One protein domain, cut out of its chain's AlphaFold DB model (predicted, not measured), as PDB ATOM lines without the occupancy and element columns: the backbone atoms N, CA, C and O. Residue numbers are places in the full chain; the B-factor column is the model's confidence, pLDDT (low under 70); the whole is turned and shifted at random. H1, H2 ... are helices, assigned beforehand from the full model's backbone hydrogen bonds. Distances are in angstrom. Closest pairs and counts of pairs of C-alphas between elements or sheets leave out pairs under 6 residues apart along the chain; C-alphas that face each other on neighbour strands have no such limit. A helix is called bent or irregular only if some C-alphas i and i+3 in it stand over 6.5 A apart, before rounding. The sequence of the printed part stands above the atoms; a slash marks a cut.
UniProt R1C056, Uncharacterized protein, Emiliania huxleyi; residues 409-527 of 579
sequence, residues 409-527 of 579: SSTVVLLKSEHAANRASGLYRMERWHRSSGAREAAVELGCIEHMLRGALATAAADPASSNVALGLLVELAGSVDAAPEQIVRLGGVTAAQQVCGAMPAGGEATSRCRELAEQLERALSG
ATOM      1  N   SER A 409     242.908 207.111 205.970       29.55
ATOM      2  CA  SER A 409     243.432 208.303 206.650       29.55
ATOM      3  C   SER A 409     242.668 208.462 207.975       29.55
ATOM      4  O   SER A 409     241.743 207.695 208.259       29.55
ATOM      5  N   SER A 410     242.993 209.464 208.796       27.06
ATOM      6  CA  SER A 410     242.308 209.734 210.076       27.06
ATOM      7  C   SER A 410     240.798 210.054 210.009       27.06
ATOM      8  O   SER A 410     240.213 210.409 211.038       27.06
ATOM      9  N   THR A 411     240.161 209.934 208.837       38.19
ATOM     10  CA  THR A 411     238.758 210.309 208.588       38.19
ATOM     11  C   THR A 411     237.923 209.324 207.753       38.19
ATOM     12  O   THR A 411     236.750 209.610 207.530       38.19
ATOM     13  N   VAL A 412     238.442 208.155 207.353       35.16
ATOM     14  CA  VAL A 412     237.632 207.066 206.760       35.16
ATOM     15  C   VAL A 412     238.152 205.723 207.271       35.16
ATOM     16  O   VAL A 412     239.324 205.399 207.083       35.16
ATOM     17  N   VAL A 413     237.289 204.930 207.917       39.88
ATOM     18  CA  VAL A 413     237.610 203.541 208.274       39.88
ATOM     19  C   VAL A 413     236.873 202.622 207.312       39.88
ATOM     20  O   VAL A 413     235.660 202.450 207.406       39.88
ATOM     21  N   LEU A 414     237.627 202.023 206.397       40.56
ATOM     22  CA  LEU A 414     237.180 200.918 205.561       40.56
ATOM     23  C   LEU A 414     238.121 199.742 205.818       40.56
ATOM     24  O   LEU A 414     239.307 199.785 205.501       40.56
ATOM     25  N   LEU A 415     237.595 198.717 206.490       44.88
ATOM     26  CA  LEU A 415     238.371 197.570 206.953       44.88
ATOM     27  C   LEU A 415     238.513 196.546 205.819       44.88
ATOM     28  O   LEU A 415     237.526 195.947 205.396       44.88
ATOM     29  N   LYS A 416     239.743 196.283 205.371       36.75
ATOM     30  CA  LYS A 416     240.090 195.066 204.620       36.75
ATOM     31  C   LYS A 416     240.879 194.147 205.557       36.75
ATOM     32  O   LYS A 416     242.037 194.431 205.841       36.75
ATOM     33  N   SER A 417     240.254 193.077 206.062       40.38
ATOM     34  CA  SER A 417     240.913 192.079 206.929       40.38
ATOM     35  C   SER A 417     241.387 190.851 206.132       40.38
ATOM     36  O   SER A 417     240.673 190.318 205.273       40.38
ATOM     37  N   GLU A 418     242.596 190.368 206.433       35.91
ATOM     38  CA  GLU A 418     243.158 189.129 205.869       35.91
ATOM     39  C   GLU A 418     242.571 187.862 206.522       35.91
ATOM     40  O   GLU A 418     242.644 186.771 205.943       35.91
ATOM     41  N   HIS A 419     241.880 187.995 207.657       38.56
ATOM     42  CA  HIS A 419     241.214 186.890 208.341       38.56
ATOM     43  C   HIS A 419     239.808 186.629 207.779       38.56
ATOM     44  O   HIS A 419     238.940 187.499 207.775       38.56
ATOM     45  N   ALA A 420     239.555 185.391 207.335       45.47
ATOM     46  CA  ALA A 420     238.289 184.986 206.709       45.47
ATOM     47  C   ALA A 420     237.055 185.198 207.605       45.47
ATOM     48  O   ALA A 420     236.003 185.576 207.100       45.47
ATOM     49  N   ALA A 421     237.197 185.025 208.923       42.62
ATOM     50  CA  ALA A 421     236.125 185.276 209.888       42.62
ATOM     51  C   ALA A 421     235.766 186.772 210.006       42.62
ATOM     52  O   ALA A 421     234.594 187.114 210.110       42.62
ATOM     53  N   ASN A 422     236.756 187.663 209.897       41.06
ATOM     54  CA  ASN A 422     236.573 189.117 209.986       41.06
ATOM     55  C   ASN A 422     236.075 189.722 208.661       41.06
ATOM     56  O   ASN A 422     235.458 190.782 208.654       41.06
ATOM     57  N   ARG A 423     236.306 189.038 207.528       49.00
ATOM     58  CA  ARG A 423     235.650 189.358 206.247       49.00
ATOM     59  C   ARG A 423     234.147 189.075 206.273       49.00
ATOM     60  O   ARG A 423     233.406 189.746 205.567       49.00
ATOM     61  N   ALA A 424     233.712 188.095 207.066       39.06
ATOM     62  CA  ALA A 424     232.311 187.693 207.156       39.06
ATOM     63  C   ALA A 424     231.466 188.614 208.057       39.06
ATOM     64  O   ALA A 424     230.259 188.695 207.870       39.06
ATOM     65  N   SER A 425     232.081 189.340 208.999       41.53
ATOM     66  CA  SER A 425     231.400 190.258 209.929       41.53
ATOM     67  C   SER A 425     231.358 191.716 209.429       41.53
ATOM     68  O   SER A 425     231.464 192.634 210.238       41.53
ATOM     69  N   GLY A 426     231.357 191.929 208.109       38.22
ATOM     70  CA  GLY A 426     231.635 193.208 207.445       38.22
ATOM     71  C   GLY A 426     230.945 194.441 208.052       38.22
ATOM     72  O   GLY A 426     229.753 194.420 208.317       38.22
ATOM     73  N   LEU A 427     231.723 195.526 208.180       44.47
ATOM     74  CA  LEU A 427     231.390 196.855 208.724       44.47
ATOM     75  C   LEU A 427     231.077 196.922 210.226       44.47
ATOM     76  O   LEU A 427     229.960 196.690 210.657       44.47
ATOM     77  N   TYR A 428     232.011 197.478 211.008       39.47
ATOM     78  CA  TYR A 428     231.642 198.117 212.272       39.47
ATOM     79  C   TYR A 428     232.269 199.508 212.419       39.47
ATOM     80  O   TYR A 428     233.486 199.682 212.372       39.47
ATOM     81  N   ARG A 429     231.366 200.476 212.651       40.03
ATOM     82  CA  ARG A 429     231.530 201.919 212.919       40.03
ATOM     83  C   ARG A 429     231.884 202.830 211.740       40.03
ATOM     84  O   ARG A 429     232.887 203.535 211.747       40.03
ATOM     85  N   MET A 430     230.922 202.966 210.831       44.06
ATOM     86  CA  MET A 430     230.763 204.154 209.975       44.06
ATOM     87  C   MET A 430     230.032 205.325 210.676       44.06
ATOM     88  O   MET A 430     229.707 206.323 210.044       44.06
ATOM     89  N   GLU A 431     229.807 205.256 211.997       36.41
ATOM     90  CA  GLU A 431     229.059 206.267 212.778       36.41
ATOM     91  C   GLU A 431     229.667 207.681 212.762       36.41
ATOM     92  O   GLU A 431     229.012 208.641 213.161       36.41
ATOM     93  N   ARG A 432     230.924 207.841 212.332       45.28
ATOM     94  CA  ARG A 432     231.599 209.145 212.267       45.28
ATOM     95  C   ARG A 432     232.209 209.380 210.895       45.28
ATOM     96  O   ARG A 432     233.421 209.513 210.758       45.28
ATOM     97  N   TRP A 433     231.348 209.427 209.886       53.22
ATOM     98  CA  TRP A 433     231.713 209.944 208.573       53.22
ATOM     99  C   TRP A 433     232.003 211.450 208.650       53.22
ATOM    100  O   TRP A 433     231.232 212.217 209.234       53.22
ATOM    101  N   HIS A 434     233.121 211.887 208.071       58.94
ATOM    102  CA  HIS A 434     233.452 213.306 207.987       58.94
ATOM    103  C   HIS A 434     232.726 213.935 206.790       58.94
ATOM    104  O   HIS A 434     232.954 213.557 205.647       58.94
ATOM    105  N   ARG A 435     231.849 214.914 207.040       68.81
ATOM    106  CA  ARG A 435     230.969 215.520 206.016       68.81
ATOM    107  C   ARG A 435     231.633 216.589 205.132       68.81
ATOM    108  O   ARG A 435     230.934 217.294 204.413       68.81
ATOM    109  N   SER A 436     232.952 216.774 205.206       77.25
ATOM    110  CA  SER A 436     233.633 217.742 204.332       77.25
ATOM    111  C   SER A 436     233.716 217.221 202.900       77.25
ATOM    112  O   SER A 436     234.006 216.041 202.712       77.25
ATOM    113  N   SER A 437     233.581 218.110 201.914       76.31
ATOM    114  CA  SER A 437     233.730 217.790 200.484       76.31
ATOM    115  C   SER A 437     235.006 216.993 200.194       76.31
ATOM    116  O   SER A 437     234.917 215.865 199.723       76.31
ATOM    117  N   GLY A 438     236.171 217.474 200.643       75.31
ATOM    118  CA  GLY A 438     237.449 216.792 200.386       75.31
ATOM    119  C   GLY A 438     237.586 215.394 201.011       75.31
ATOM    120  O   GLY A 438     238.337 214.564 200.518       75.31
ATOM    121  N   ALA A 439     236.835 215.084 202.077       72.00
ATOM    122  CA  ALA A 439     236.841 213.729 202.644       72.00
ATOM    123  C   ALA A 439     235.989 212.770 201.800       72.00
ATOM    124  O   ALA A 439     236.322 211.592 201.679       72.00
ATOM    125  N   ARG A 440     234.904 213.282 201.211       82.50
ATOM    126  CA  ARG A 440     234.042 212.527 200.301       82.50
ATOM    127  C   ARG A 440     234.738 212.275 198.966       82.50
ATOM    128  O   ARG A 440     234.707 211.146 198.495       82.50
ATOM    129  N   GLU A 441     235.423 213.276 198.419       80.31
ATOM    130  CA  GLU A 441     236.258 213.143 197.214       80.31
ATOM    131  C   GLU A 441     237.341 212.074 197.407       80.31
ATOM    132  O   GLU A 441     237.387 211.102 196.656       80.31
ATOM    133  N   ALA A 442     238.119 212.166 198.492       77.25
ATOM    134  CA  ALA A 442     239.135 211.165 198.806       77.25
ATOM    135  C   ALA A 442     238.541 209.752 198.952       77.25
ATOM    136  O   ALA A 442     239.144 208.773 198.519       77.25
ATOM    137  N   ALA A 443     237.345 209.611 199.539       79.12
ATOM    138  CA  ALA A 443     236.695 208.308 199.654       79.12
ATOM    139  C   ALA A 443     236.374 207.690 198.279       79.12
ATOM    140  O   ALA A 443     236.559 206.485 198.086       79.12
ATOM    141  N   VAL A 444     235.923 208.501 197.319       86.31
ATOM    142  CA  VAL A 444     235.676 208.063 195.936       86.31
ATOM    143  C   VAL A 444     236.984 207.622 195.275       86.31
ATOM    144  O   VAL A 444     237.065 206.496 194.780       86.31
ATOM    145  N   GLU A 445     238.036 208.441 195.367       82.06
ATOM    146  CA  GLU A 445     239.365 208.142 194.808       82.06
ATOM    147  C   GLU A 445     239.977 206.850 195.366       82.06
ATOM    148  O   GLU A 445     240.598 206.075 194.642       82.06
ATOM    149  N   LEU A 446     239.761 206.579 196.654       82.94
ATOM    150  CA  LEU A 446     240.272 205.394 197.345       82.94
ATOM    151  C   LEU A 446     239.453 204.118 197.075       82.94
ATOM    152  O   LEU A 446     239.720 203.079 197.680       82.94
ATOM    153  N   GLY A 447     238.445 204.170 196.198       87.88
ATOM    154  CA  GLY A 447     237.640 203.002 195.833       87.88
ATOM    155  C   GLY A 447     236.644 202.569 196.914       87.88
ATOM    156  O   GLY A 447     236.203 201.417 196.933       87.88
ATOM    157  N   CYS A 448     236.250 203.473 197.818       86.31
ATOM    158  CA  CYS A 448     235.334 203.147 198.915       86.31
ATOM    159  C   CYS A 448     233.961 202.667 198.418       86.31
ATOM    160  O   CYS A 448     233.352 201.801 199.045       86.31
ATOM    161  N   ILE A 449     233.496 203.187 197.276       92.50
ATOM    162  CA  ILE A 449     232.237 202.774 196.640       92.50
ATOM    163  C   ILE A 449     232.261 201.277 196.312       92.50
ATOM    164  O   ILE A 449     231.339 200.551 196.671       92.50
ATOM    165  N   GLU A 450     233.339 200.787 195.700       91.69
ATOM    166  CA  GLU A 450     233.478 199.373 195.345       91.69
ATOM    167  C   GLU A 450     233.466 198.471 196.579       91.69
ATOM    168  O   GLU A 450     232.818 197.424 196.578       91.69
ATOM    169  N   HIS A 451     234.117 198.901 197.659       85.12
ATOM    170  CA  HIS A 451     234.104 198.167 198.917       85.12
ATOM    171  C   HIS A 451     232.732 198.146 199.598       85.12
ATOM    172  O   HIS A 451     232.355 197.110 200.145       85.12
ATOM    173  N   MET A 452     231.969 199.241 199.560       90.69
ATOM    174  CA  MET A 452     230.601 199.255 200.093       90.69
ATOM    175  C   MET A 452     229.680 198.331 199.289       90.69
ATOM    176  O   MET A 452     228.941 197.543 199.877       90.69
ATOM    177  N   LEU A 453     229.779 198.364 197.956       90.50
ATOM    178  CA  LEU A 453     228.959 197.536 197.070       90.50
ATOM    179  C   LEU A 453     229.317 196.042 197.167       90.50
ATOM    180  O   LEU A 453     228.432 195.204 197.311       90.50
ATOM    181  N   ARG A 454     230.608 195.688 197.128       86.56
ATOM    182  CA  ARG A 454     231.057 194.280 197.158       86.56
ATOM    183  C   ARG A 454     231.195 193.686 198.555       86.56
ATOM    184  O   ARG A 454     231.273 192.471 198.680       86.56
ATOM    185  N   GLY A 455     231.310 194.522 199.580       81.88
ATOM    186  CA  GLY A 455     231.413 194.102 200.973       81.88
ATOM    187  C   GLY A 455     230.057 194.188 201.652       81.88
ATOM    188  O   GLY A 455     229.335 193.199 201.712       81.88
ATOM    189  N   ALA A 456     229.715 195.394 202.116       78.56
ATOM    190  CA  ALA A 456     228.541 195.652 202.952       78.56
ATOM    191  C   ALA A 456     227.243 195.130 202.329       78.56
ATOM    192  O   ALA A 456     226.453 194.472 203.002       78.56
ATOM    193  N   LEU A 457     227.044 195.406 201.037       83.44
ATOM    194  CA  LEU A 457     225.826 195.019 200.338       83.44
ATOM    195  C   LEU A 457     225.854 193.552 199.889       83.44
ATOM    196  O   LEU A 457     224.845 192.868 199.985       83.44
ATOM    197  N   ALA A 458     227.001 192.992 199.507       81.31
ATOM    198  CA  ALA A 458     227.050 191.578 199.124       81.31
ATOM    199  C   ALA A 458     226.786 190.613 200.302       81.31
ATOM    200  O   ALA A 458     226.256 189.524 200.094       81.31
ATOM    201  N   THR A 459     227.135 190.996 201.538       74.75
ATOM    202  CA  THR A 459     226.939 190.166 202.747       74.75
ATOM    203  C   THR A 459     225.678 190.520 203.542       74.75
ATOM    204  O   THR A 459     225.484 190.021 204.649       74.75
ATOM    205  N   ALA A 460     224.822 191.389 203.002       59.53
ATOM    206  CA  ALA A 460     223.781 192.109 203.735       59.53
ATOM    207  C   ALA A 460     222.736 191.255 204.466       59.53
ATOM    208  O   ALA A 460     222.133 191.729 205.428       59.53
ATOM    209  N   ALA A 461     222.544 189.993 204.068       64.62
ATOM    210  CA  ALA A 461     221.671 189.070 204.795       64.62
ATOM    211  C   ALA A 461     222.093 188.888 206.271       64.62
ATOM    212  O   ALA A 461     221.271 188.494 207.094       64.62
ATOM    213  N   ALA A 462     223.354 189.188 206.613       64.88
ATOM    214  CA  ALA A 462     223.886 189.043 207.964       64.88
ATOM    215  C   ALA A 462     223.691 190.276 208.870       64.88
ATOM    216  O   ALA A 462     223.665 190.107 210.088       64.88
ATOM    217  N   ASP A 463     223.550 191.495 208.323       85.50
ATOM    218  CA  ASP A 463     223.419 192.724 209.128       85.50
ATOM    219  C   ASP A 463     222.655 193.861 208.400       85.50
ATOM    220  O   ASP A 463     223.226 194.619 207.597       85.50
ATOM    221  N   PRO A 464     221.355 194.038 208.709       88.00
ATOM    222  CA  PRO A 464     220.540 195.118 208.160       88.00
ATOM    223  C   PRO A 464     221.027 196.531 208.508       88.00
ATOM    224  O   PRO A 464     220.856 197.455 207.711       88.00
ATOM    225  N   ALA A 465     221.641 196.726 209.680       85.56
ATOM    226  CA  ALA A 465     222.080 198.049 210.119       85.56
ATOM    227  C   ALA A 465     223.264 198.537 209.276       85.56
ATOM    228  O   ALA A 465     223.252 199.665 208.777       85.56
ATOM    229  N   SER A 466     224.244 197.664 209.045       82.31
ATOM    230  CA  SER A 466     225.400 197.958 208.193       82.31
ATOM    231  C   SER A 466     225.001 198.255 206.747       82.31
ATOM    232  O   SER A 466     225.540 199.176 206.133       82.31
ATOM    233  N   SER A 467     223.996 197.546 206.233       88.69
ATOM    234  CA  SER A 467     223.442 197.779 204.895       88.69
ATOM    235  C   SER A 467     222.799 199.164 204.770       88.69
ATOM    236  O   SER A 467     223.083 199.893 203.821       88.69
ATOM    237  N   ASN A 468     222.003 199.573 205.763       91.94
ATOM    238  CA  ASN A 468     221.390 200.905 205.793       91.94
ATOM    239  C   ASN A 468     222.432 202.027 205.881       91.94
ATOM    240  O   ASN A 468     222.279 203.065 205.239       91.94
ATOM    241  N   VAL A 469     223.513 201.829 206.638       87.94
ATOM    242  CA  VAL A 469     224.595 202.819 206.715       87.94
ATOM    243  C   VAL A 469     225.352 202.917 205.389       87.94
ATOM    244  O   VAL A 469     225.582 204.024 204.905       87.94
ATOM    245  N   ALA A 470     225.688 201.782 204.770       90.88
ATOM    246  CA  ALA A 470     226.353 201.761 203.469       90.88
ATOM    247  C   ALA A 470     225.498 202.436 202.382       90.88
ATOM    248  O   ALA A 470     226.009 203.270 201.636       90.88
ATOM    249  N   LEU A 471     224.192 202.149 202.333       94.31
ATOM    250  CA  LEU A 471     223.270 202.812 201.407       94.31
ATOM    251  C   LEU A 471     223.165 204.315 201.673       94.31
ATOM    252  O   LEU A 471     223.241 205.099 200.732       94.31
ATOM    253  N   GLY A 472     223.064 204.733 202.938       93.81
ATOM    254  CA  GLY A 472     223.033 206.152 203.297       93.81
ATOM    255  C   GLY A 472     224.267 206.917 202.811       93.81
ATOM    256  O   GLY A 472     224.143 208.026 202.293       93.81
ATOM    257  N   LEU A 473     225.450 206.309 202.908       91.50
ATOM    258  CA  LEU A 473     226.688 206.908 202.407       91.50
ATOM    259  C   LEU A 473     226.760 206.941 200.884       91.50
ATOM    260  O   LEU A 473     227.242 207.924 200.327       91.50
ATOM    261  N   LEU A 474     226.269 205.906 200.201       94.50
ATOM    262  CA  LEU A 474     226.191 205.905 198.739       94.50
ATOM    263  C   LEU A 474     225.270 207.018 198.228       94.50
ATOM    264  O   LEU A 474     225.642 207.706 197.282       94.50
ATOM    265  N   VAL A 475     224.126 207.249 198.885       96.31
ATOM    266  CA  VAL A 475     223.223 208.376 198.582       96.31
ATOM    267  C   VAL A 475     223.934 209.716 198.790       96.31
ATOM    268  O   VAL A 475     223.883 210.590 197.925       96.31
ATOM    269  N   GLU A 476     224.637 209.879 199.915       93.12
ATOM    270  CA  GLU A 476     225.371 211.112 200.226       93.12
ATOM    271  C   GLU A 476     226.496 211.387 199.217       93.12
ATOM    272  O   GLU A 476     226.660 212.525 198.775       93.12
ATOM    273  N   LEU A 477     227.256 210.360 198.827       93.88
ATOM    274  CA  LEU A 477     228.312 210.473 197.820       93.88
ATOM    275  C   LEU A 477     227.737 210.807 196.443       93.88
ATOM    276  O   LEU A 477     228.225 211.741 195.812       93.88
ATOM    277  N   ALA A 478     226.676 210.114 196.016       95.62
ATOM    278  CA  ALA A 478     226.018 210.366 194.734       95.62
ATOM    279  C   ALA A 478     225.536 211.820 194.605       95.62
ATOM    280  O   ALA A 478     225.642 212.408 193.536       95.62
ATOM    281  N   GLY A 479     225.042 212.418 195.694       93.94
ATOM    282  CA  GLY A 479     224.552 213.797 195.689       93.94
ATOM    283  C   GLY A 479     225.607 214.880 195.924       93.94
ATOM    284  O   GLY A 479     225.254 216.056 195.892       93.94
ATOM    285  N   SER A 480     226.864 214.537 196.235       90.62
ATOM    286  CA  SER A 480     227.853 215.546 196.656       90.62
ATOM    287  C   SER A 480     229.259 215.416 196.080       90.62
ATOM    288  O   SER A 480     230.082 216.284 196.364       90.62
ATOM    289  N   VAL A 481     229.545 214.374 195.298       93.38
ATOM    290  CA  VAL A 481     230.820 214.214 194.591       93.38
ATOM    291  C   VAL A 481     230.537 213.857 193.137       93.38
ATOM    292  O   VAL A 481     230.002 212.785 192.870       93.38
ATOM    293  N   ASP A 482     230.946 214.716 192.204       93.31
ATOM    294  CA  ASP A 482     230.608 214.598 190.775       93.31
ATOM    295  C   ASP A 482     231.027 213.258 190.145       93.31
ATOM    296  O   ASP A 482     230.333 212.725 189.283       93.31
ATOM    297  N   ALA A 483     232.133 212.665 190.608       93.31
ATOM    298  CA  ALA A 483     232.630 211.377 190.112       93.31
ATOM    299  C   ALA A 483     231.909 210.148 190.708       93.31
ATOM    300  O   ALA A 483     232.031 209.037 190.183       93.31
ATOM    301  N   ALA A 484     231.168 210.304 191.813       95.19
ATOM    302  CA  ALA A 484     230.540 209.175 192.498       95.19
ATOM    303  C   ALA A 484     229.397 208.526 191.692       95.19
ATOM    304  O   ALA A 484     229.390 207.294 191.617       95.19
ATOM    305  N   PRO A 485     228.458 209.272 191.067       97.12
ATOM    306  CA  PRO A 485     227.361 208.676 190.306       97.12
ATOM    307  C   PRO A 485     227.815 207.701 189.221       97.12
ATOM    308  O   PRO A 485     227.321 206.574 189.167       97.12
ATOM    309  N   GLU A 486     228.802 208.089 188.409       95.44
ATOM    310  CA  GLU A 486     229.332 207.240 187.337       95.44
ATOM    311  C   GLU A 486     229.906 205.933 187.901       95.44
ATOM    312  O   GLU A 486     229.610 204.844 187.404       95.44
ATOM    313  N   GLN A 487     230.676 206.015 188.991       95.88
ATOM    314  CA  GLN A 487     231.263 204.840 189.626       95.88
ATOM    315  C   GLN A 487     230.202 203.925 190.254       95.88
ATOM    316  O   GLN A 487     230.310 202.702 190.126       95.88
ATOM    317  N   ILE A 488     229.181 204.489 190.908       96.50
ATOM    318  CA  ILE A 488     228.081 203.721 191.511       96.50
ATOM    319  C   ILE A 488     227.274 203.005 190.421       96.50
ATOM    320  O   ILE A 488     226.995 201.813 190.562       96.50
ATOM    321  N   VAL A 489     226.946 203.686 189.316       96.75
ATOM    322  CA  VAL A 489     226.231 203.090 188.173       96.75
ATOM    323  C   VAL A 489     227.062 201.982 187.531       96.75
ATOM    324  O   VAL A 489     226.571 200.864 187.372       96.75
ATOM    325  N   ARG A 490     228.342 202.245 187.235       96.31
ATOM    326  CA  ARG A 490     229.260 201.272 186.619       96.31
ATOM    327  C   ARG A 490     229.398 199.987 187.436       96.31
ATOM    328  O   ARG A 490     229.583 198.915 186.870       96.31
ATOM    329  N   LEU A 491     229.330 200.089 188.762       95.88
ATOM    330  CA  LEU A 491     229.443 198.955 189.680       95.88
ATOM    331  C   LEU A 491     228.093 198.296 190.017       95.88
ATOM    332  O   LEU A 491     228.057 197.400 190.856       95.88
ATOM    333  N   GLY A 492     226.994 198.714 189.377       96.31
ATOM    334  CA  GLY A 492     225.668 198.126 189.581       96.31
ATOM    335  C   GLY A 492     225.036 198.483 190.928       96.31
ATOM    336  O   GLY A 492     224.330 197.660 191.511       96.31
ATOM    337  N   GLY A 493     225.290 199.688 191.447       95.44
ATOM    338  CA  GLY A 493     224.890 200.082 192.799       95.44
ATOM    339  C   GLY A 493     223.385 200.032 193.072       95.44
ATOM    340  O   GLY A 493     222.992 199.582 194.146       95.44
ATOM    341  N   VAL A 494     222.540 200.411 192.103       96.69
ATOM    342  CA  VAL A 494     221.069 200.324 192.234       96.69
ATOM    343  C   VAL A 494     220.619 198.869 192.336       96.69
ATOM    344  O   VAL A 494     219.892 198.509 193.259       96.69
ATOM    345  N   THR A 495     221.115 198.008 191.443       96.44
ATOM    346  CA  THR A 495     220.809 196.573 191.454       96.44
ATOM    347  C   THR A 495     221.240 195.926 192.769       96.44
ATOM    348  O   THR A 495     220.467 195.179 193.365       96.44
ATOM    349  N   ALA A 496     222.440 196.253 193.264       95.25
ATOM    350  CA  ALA A 496     222.929 195.766 194.551       95.25
ATOM    351  C   ALA A 496     222.041 196.241 195.715       95.25
ATOM    352  O   ALA A 496     221.671 195.438 196.568       95.25
ATOM    353  N   ALA A 497     221.641 197.517 195.734       95.56
ATOM    354  CA  ALA A 497     220.749 198.063 196.755       95.56
ATOM    355  C   ALA A 497     219.383 197.352 196.776       95.56
ATOM    356  O   ALA A 497     218.927 196.914 197.831       95.56
ATOM    357  N   GLN A 498     218.756 197.176 195.610       95.56
ATOM    358  CA  GLN A 498     217.462 196.501 195.479       95.56
ATOM    359  C   GLN A 498     217.535 195.029 195.912       95.56
ATOM    360  O   GLN A 498     216.667 194.564 196.653       95.56
ATOM    361  N   GLN A 499     218.587 194.307 195.508       94.75
ATOM    362  CA  GLN A 499     218.812 192.916 195.917       94.75
ATOM    363  C   GLN A 499     218.947 192.789 197.437       94.75
ATOM    364  O   GLN A 499     218.310 191.929 198.046       94.75
ATOM    365  N   VAL A 500     219.723 193.677 198.059       94.50
ATOM    366  CA  VAL A 500     219.916 193.699 199.511       94.50
ATOM    367  C   VAL A 500     218.619 193.965 200.255       94.50
ATOM    368  O   VAL A 500     218.263 193.204 201.154       94.50
ATOM    369  N   CYS A 501     217.885 195.006 199.870       94.69
ATOM    370  CA  CYS A 501     216.635 195.347 200.543       94.69
ATOM    371  C   CYS A 501     215.531 194.305 200.301       94.69
ATOM    372  O   CYS A 501     214.634 194.163 201.133       94.69
ATOM    373  N   GLY A 502     215.590 193.568 199.185       93.69
ATOM    374  CA  GLY A 502     214.704 192.440 198.894       93.69
ATOM    375  C   GLY A 502     215.019 191.182 199.709       93.69
ATOM    376  O   GLY A 502     214.108 190.422 200.024       93.69
ATOM    377  N   ALA A 503     216.285 190.981 200.087       93.25
ATOM    378  CA  ALA A 503     216.725 189.843 200.897       93.25
ATOM    379  C   ALA A 503     216.466 190.018 202.407       93.25
ATOM    380  O   ALA A 503     216.562 189.049 203.162       93.25
ATOM    381  N   MET A 504     216.153 191.234 202.871       91.75
ATOM    382  CA  MET A 504     215.851 191.489 204.282       91.75
ATOM    383  C   MET A 504     214.484 190.914 204.700       91.75
ATOM    384  O   MET A 504     213.548 190.904 203.896       91.75
ATOM    385  N   PRO A 505     214.315 190.497 205.973       90.69
ATOM    386  CA  PRO A 505     213.030 190.038 206.490       90.69
ATOM    387  C   PRO A 505     211.921 191.075 206.271       90.69
ATOM    388  O   PRO A 505     212.096 192.272 206.524       90.69
ATOM    389  N   ALA A 506     210.757 190.623 205.806       90.31
ATOM    390  CA  ALA A 506     209.614 191.502 205.595       90.31
ATOM    391  C   ALA A 506     209.104 192.089 206.928       90.31
ATOM    392  O   ALA A 506     209.064 191.400 207.945       90.31
ATOM    393  N   GLY A 507     208.683 193.358 206.907       87.44
ATOM    394  CA  GLY A 507     207.961 193.996 208.017       87.44
ATOM    395  C   GLY A 507     208.808 194.682 209.098       87.44
ATOM    396  O   GLY A 507     208.234 195.207 210.047       87.44
ATOM    397  N   GLY A 508     210.140 194.720 208.975       91.56
ATOM    398  CA  GLY A 508     211.013 195.456 209.902       91.56
ATOM    399  C   GLY A 508     211.254 196.919 209.500       91.56
ATOM    400  O   GLY A 508     211.360 197.229 208.315       91.56
ATOM    401  N   GLU A 509     211.431 197.810 210.485       93.62
ATOM    402  CA  GLU A 509     211.816 199.221 210.276       93.62
ATOM    403  C   GLU A 509     213.097 199.347 209.432       93.62
ATOM    404  O   GLU A 509     213.172 200.166 208.516       93.62
ATOM    405  N   ALA A 510     214.075 198.465 209.671       90.62
ATOM    406  CA  ALA A 510     215.314 198.412 208.900       90.62
ATOM    407  C   ALA A 510     215.077 198.117 207.408       90.62
ATOM    408  O   ALA A 510     215.749 198.710 206.568       90.62
ATOM    409  N   THR A 511     214.106 197.259 207.077       93.88
ATOM    410  CA  THR A 511     213.743 196.903 205.697       93.88
ATOM    411  C   THR A 511     213.064 198.072 204.990       93.88
ATOM    412  O   THR A 511     213.403 198.382 203.848       93.88
ATOM    413  N   SER A 512     212.143 198.762 205.673       95.06
ATOM    414  CA  SER A 512     211.513 199.982 205.151       95.06
ATOM    415  C   SER A 512     212.553 201.070 204.886       95.06
ATOM    416  O   SER A 512     212.564 201.659 203.806       95.06
ATOM    417  N   ARG A 513     213.486 201.272 205.826       95.44
ATOM    418  CA  ARG A 513     214.581 202.235 205.671       95.44
ATOM    419  C   ARG A 513     215.522 201.870 204.523       95.44
ATOM    420  O   ARG A 513     215.944 202.758 203.789       95.44
ATOM    421  N   CYS A 514     215.820 200.585 204.343       95.75
ATOM    422  CA  CYS A 514     216.643 200.109 203.233       95.75
ATOM    423  C   CYS A 514     216.005 200.468 201.887       95.75
ATOM    424  O   CYS A 514     216.664 201.063 201.037       95.75
ATOM    425  N   ARG A 515     214.710 200.164 201.710       96.25
ATOM    426  CA  ARG A 515     213.977 200.477 200.470       96.25
ATOM    427  C   ARG A 515     213.945 201.976 200.193       96.25
ATOM    428  O   ARG A 515     214.251 202.384 199.080       96.25
ATOM    429  N   GLU A 516     213.675 202.785 201.217       96.62
ATOM    430  CA  GLU A 516     213.704 204.247 201.108       96.62
ATOM    431  C   GLU A 516     215.077 204.750 200.625       96.62
ATOM    432  O   GLU A 516     215.155 205.591 199.731       96.62
ATOM    433  N   LEU A 517     216.171 204.221 201.182       96.50
ATOM    434  CA  LEU A 517     217.529 204.591 200.778       96.50
ATOM    435  C   LEU A 517     217.882 204.094 199.369       96.50
ATOM    436  O   LEU A 517     218.564 204.809 198.638       96.50
ATOM    437  N   ALA A 518     217.410 202.914 198.963       97.12
ATOM    438  CA  ALA A 518     217.595 202.406 197.604       97.12
ATOM    439  C   ALA A 518     216.884 203.296 196.567       97.12
ATOM    440  O   ALA A 518     217.485 203.658 195.559       97.12
ATOM    441  N   GLU A 519     215.654 203.733 196.852       96.50
ATOM    442  CA  GLU A 519     214.914 204.687 196.013       96.50
ATOM    443  C   GLU A 519     215.576 206.073 195.982       96.50
ATOM    444  O   GLU A 519     215.575 206.748 194.953       96.50
ATOM    445  N   GLN A 520     216.136 206.532 197.109       96.62
ATOM    446  CA  GLN A 520     216.916 207.773 197.150       96.62
ATOM    447  C   GLN A 520     218.179 207.669 196.296       96.62
ATOM    448  O   GLN A 520     218.514 208.625 195.598       96.62
ATOM    449  N   LEU A 521     218.857 206.520 196.330       97.06
ATOM    450  CA  LEU A 521     220.045 206.279 195.522       97.06
ATOM    451  C   LEU A 521     219.690 206.289 194.034       97.06
ATOM    452  O   LEU A 521     220.354 206.967 193.262       97.06
ATOM    453  N   GLU A 522     218.618 205.605 193.638       97.19
ATOM    454  CA  GLU A 522     218.142 205.599 192.254       97.19
ATOM    455  C   GLU A 522     217.816 207.015 191.754       97.19
ATOM    456  O   GLU A 522     218.297 207.414 190.695       97.19
ATOM    457  N   ARG A 523     217.106 207.817 192.559       95.50
ATOM    458  CA  ARG A 523     216.808 209.226 192.241       95.50
ATOM    459  C   ARG A 523     218.057 210.098 192.132       95.50
ATOM    460  O   ARG A 523     218.132 210.947 191.248       95.50
ATOM    461  N   ALA A 524     219.031 209.903 193.021       95.44
ATOM    462  CA  ALA A 524     220.291 210.641 192.976       95.44
ATOM    463  C   ALA A 524     221.083 210.328 191.695       95.44
ATOM    464  O   ALA A 524     221.731 211.212 191.141       95.44
ATOM    465  N   LEU A 525     221.002 209.089 191.201       95.81
ATOM    466  CA  LEU A 525     221.718 208.641 190.005       95.81
ATOM    467  C   LEU A 525     220.977 208.943 188.696       95.81
ATOM    468  O   LEU A 525     221.624 209.111 187.667       95.81
ATOM    469  N   SER A 526     219.645 209.045 188.710       93.88
ATOM    470  CA  SER A 526     218.844 209.358 187.519       93.88
ATOM    471  C   SER A 526     218.891 210.837 187.113       93.88
ATOM    472  O   SER A 526     218.240 211.227 186.143       93.88
ATOM    473  N   GLY A 527     219.603 211.683 187.868       85.94
ATOM    474  CA  GLY A 527     219.666 213.129 187.636       85.94
ATOM    475  C   GLY A 527     218.306 213.823 187.756       85.94
ATOM    476  O   GLY A 527     218.150 214.963 187.322       85.94
TER     477      GLY A 527
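What this domain is: This is residues 409 to 527 of the 579 residues of an uncharacterized protein of Emiliania huxleyi (UniProt R1C056). Two helical hairpins, H3 with H4 and H6 with H7, pack together as a four-helix bundle, and the short helix H5 crosses one end of it. H2 lies near that same end, while the low-confidence first stretch, with the small helix H1, runs outside the bundle on the side of H3. The printed part has 119 residues with seven named helices, H1 to H7 in chain order, and no named strand; the class is all helix. It is compact, with a radius of gyration of the C-alphas of 13.5 A and spans of 38 by 38 by 24 A.

Where its parts are: H1 is residues 420 to 424, with C-alpha 420 at (238.289, 184.986, 206.709). H2 is residues 437 to 445, 12.5 A long, and H3 is residues 448 to 457, 12.6 A long. H3 is neither bent nor irregular, but only just: C-alphas 453 and 456 are 6.2 A apart. H4 is residues 464 to 478, 21.0 A long, beginning at C-alpha (220.540, 195.118, 208.160). H5 is residues 484 to 490, and H6 is residues 493 to 503, 15.4 A long. H7, residues 509 to 525, is 24.4 A long and ends at C-alpha (221.718, 208.641, 190.005).

How they stand to each other: H3, H4, H6 and H7 form an up and down bundle, each running against the one before it in the chain. H3 and H4, a helical hairpin, touch at a shallow tilt of 27 degrees, with C-alphas of Leu 457 and Ser 467 closest at 5.8 A. H4 touches H7 at a shallow tilt of 18 degrees, the same way, closest at the C-alphas of Val 475 and Leu 521, 4.9 A. H6 and H7, the other helical hairpin, touch at 17 degrees, closest at Ala 497 and Ala 518, C-alphas 5.4 A apart. H3 touches H6, with C-alphas of Leu 457 and Val 500 6.1 A apart, but H3 and H7 are apart. H5 touches H3 at a steep tilt of 57 degrees, closest at the C-alphas of Ile 449 and Ile 488, 6.7 A. H4 touches H5 with residues 474 to 478 alone, closest at the C-alphas of Ala 478 and Pro 485, 4.9 A. H2 is close to H5 but not clearly touching, with C-alphas of Val 444 and Ala 484 6.3 A apart. Every O i to N i+4 pair is within hydrogen-bond range in H1, H2, H4, H5, H6 and H7; in H3, 5 of 6 are.

The domain as a whole: The C-alphas farthest apart, those of His 419 and Gly 527, are 39.8 A apart. The printed part has no cut. The link from H1 to H2, residues 425 to 436, is long. Mean pLDDT of the printed part is 78.9; residues 409 to 435 and 460 to 462 are under 70.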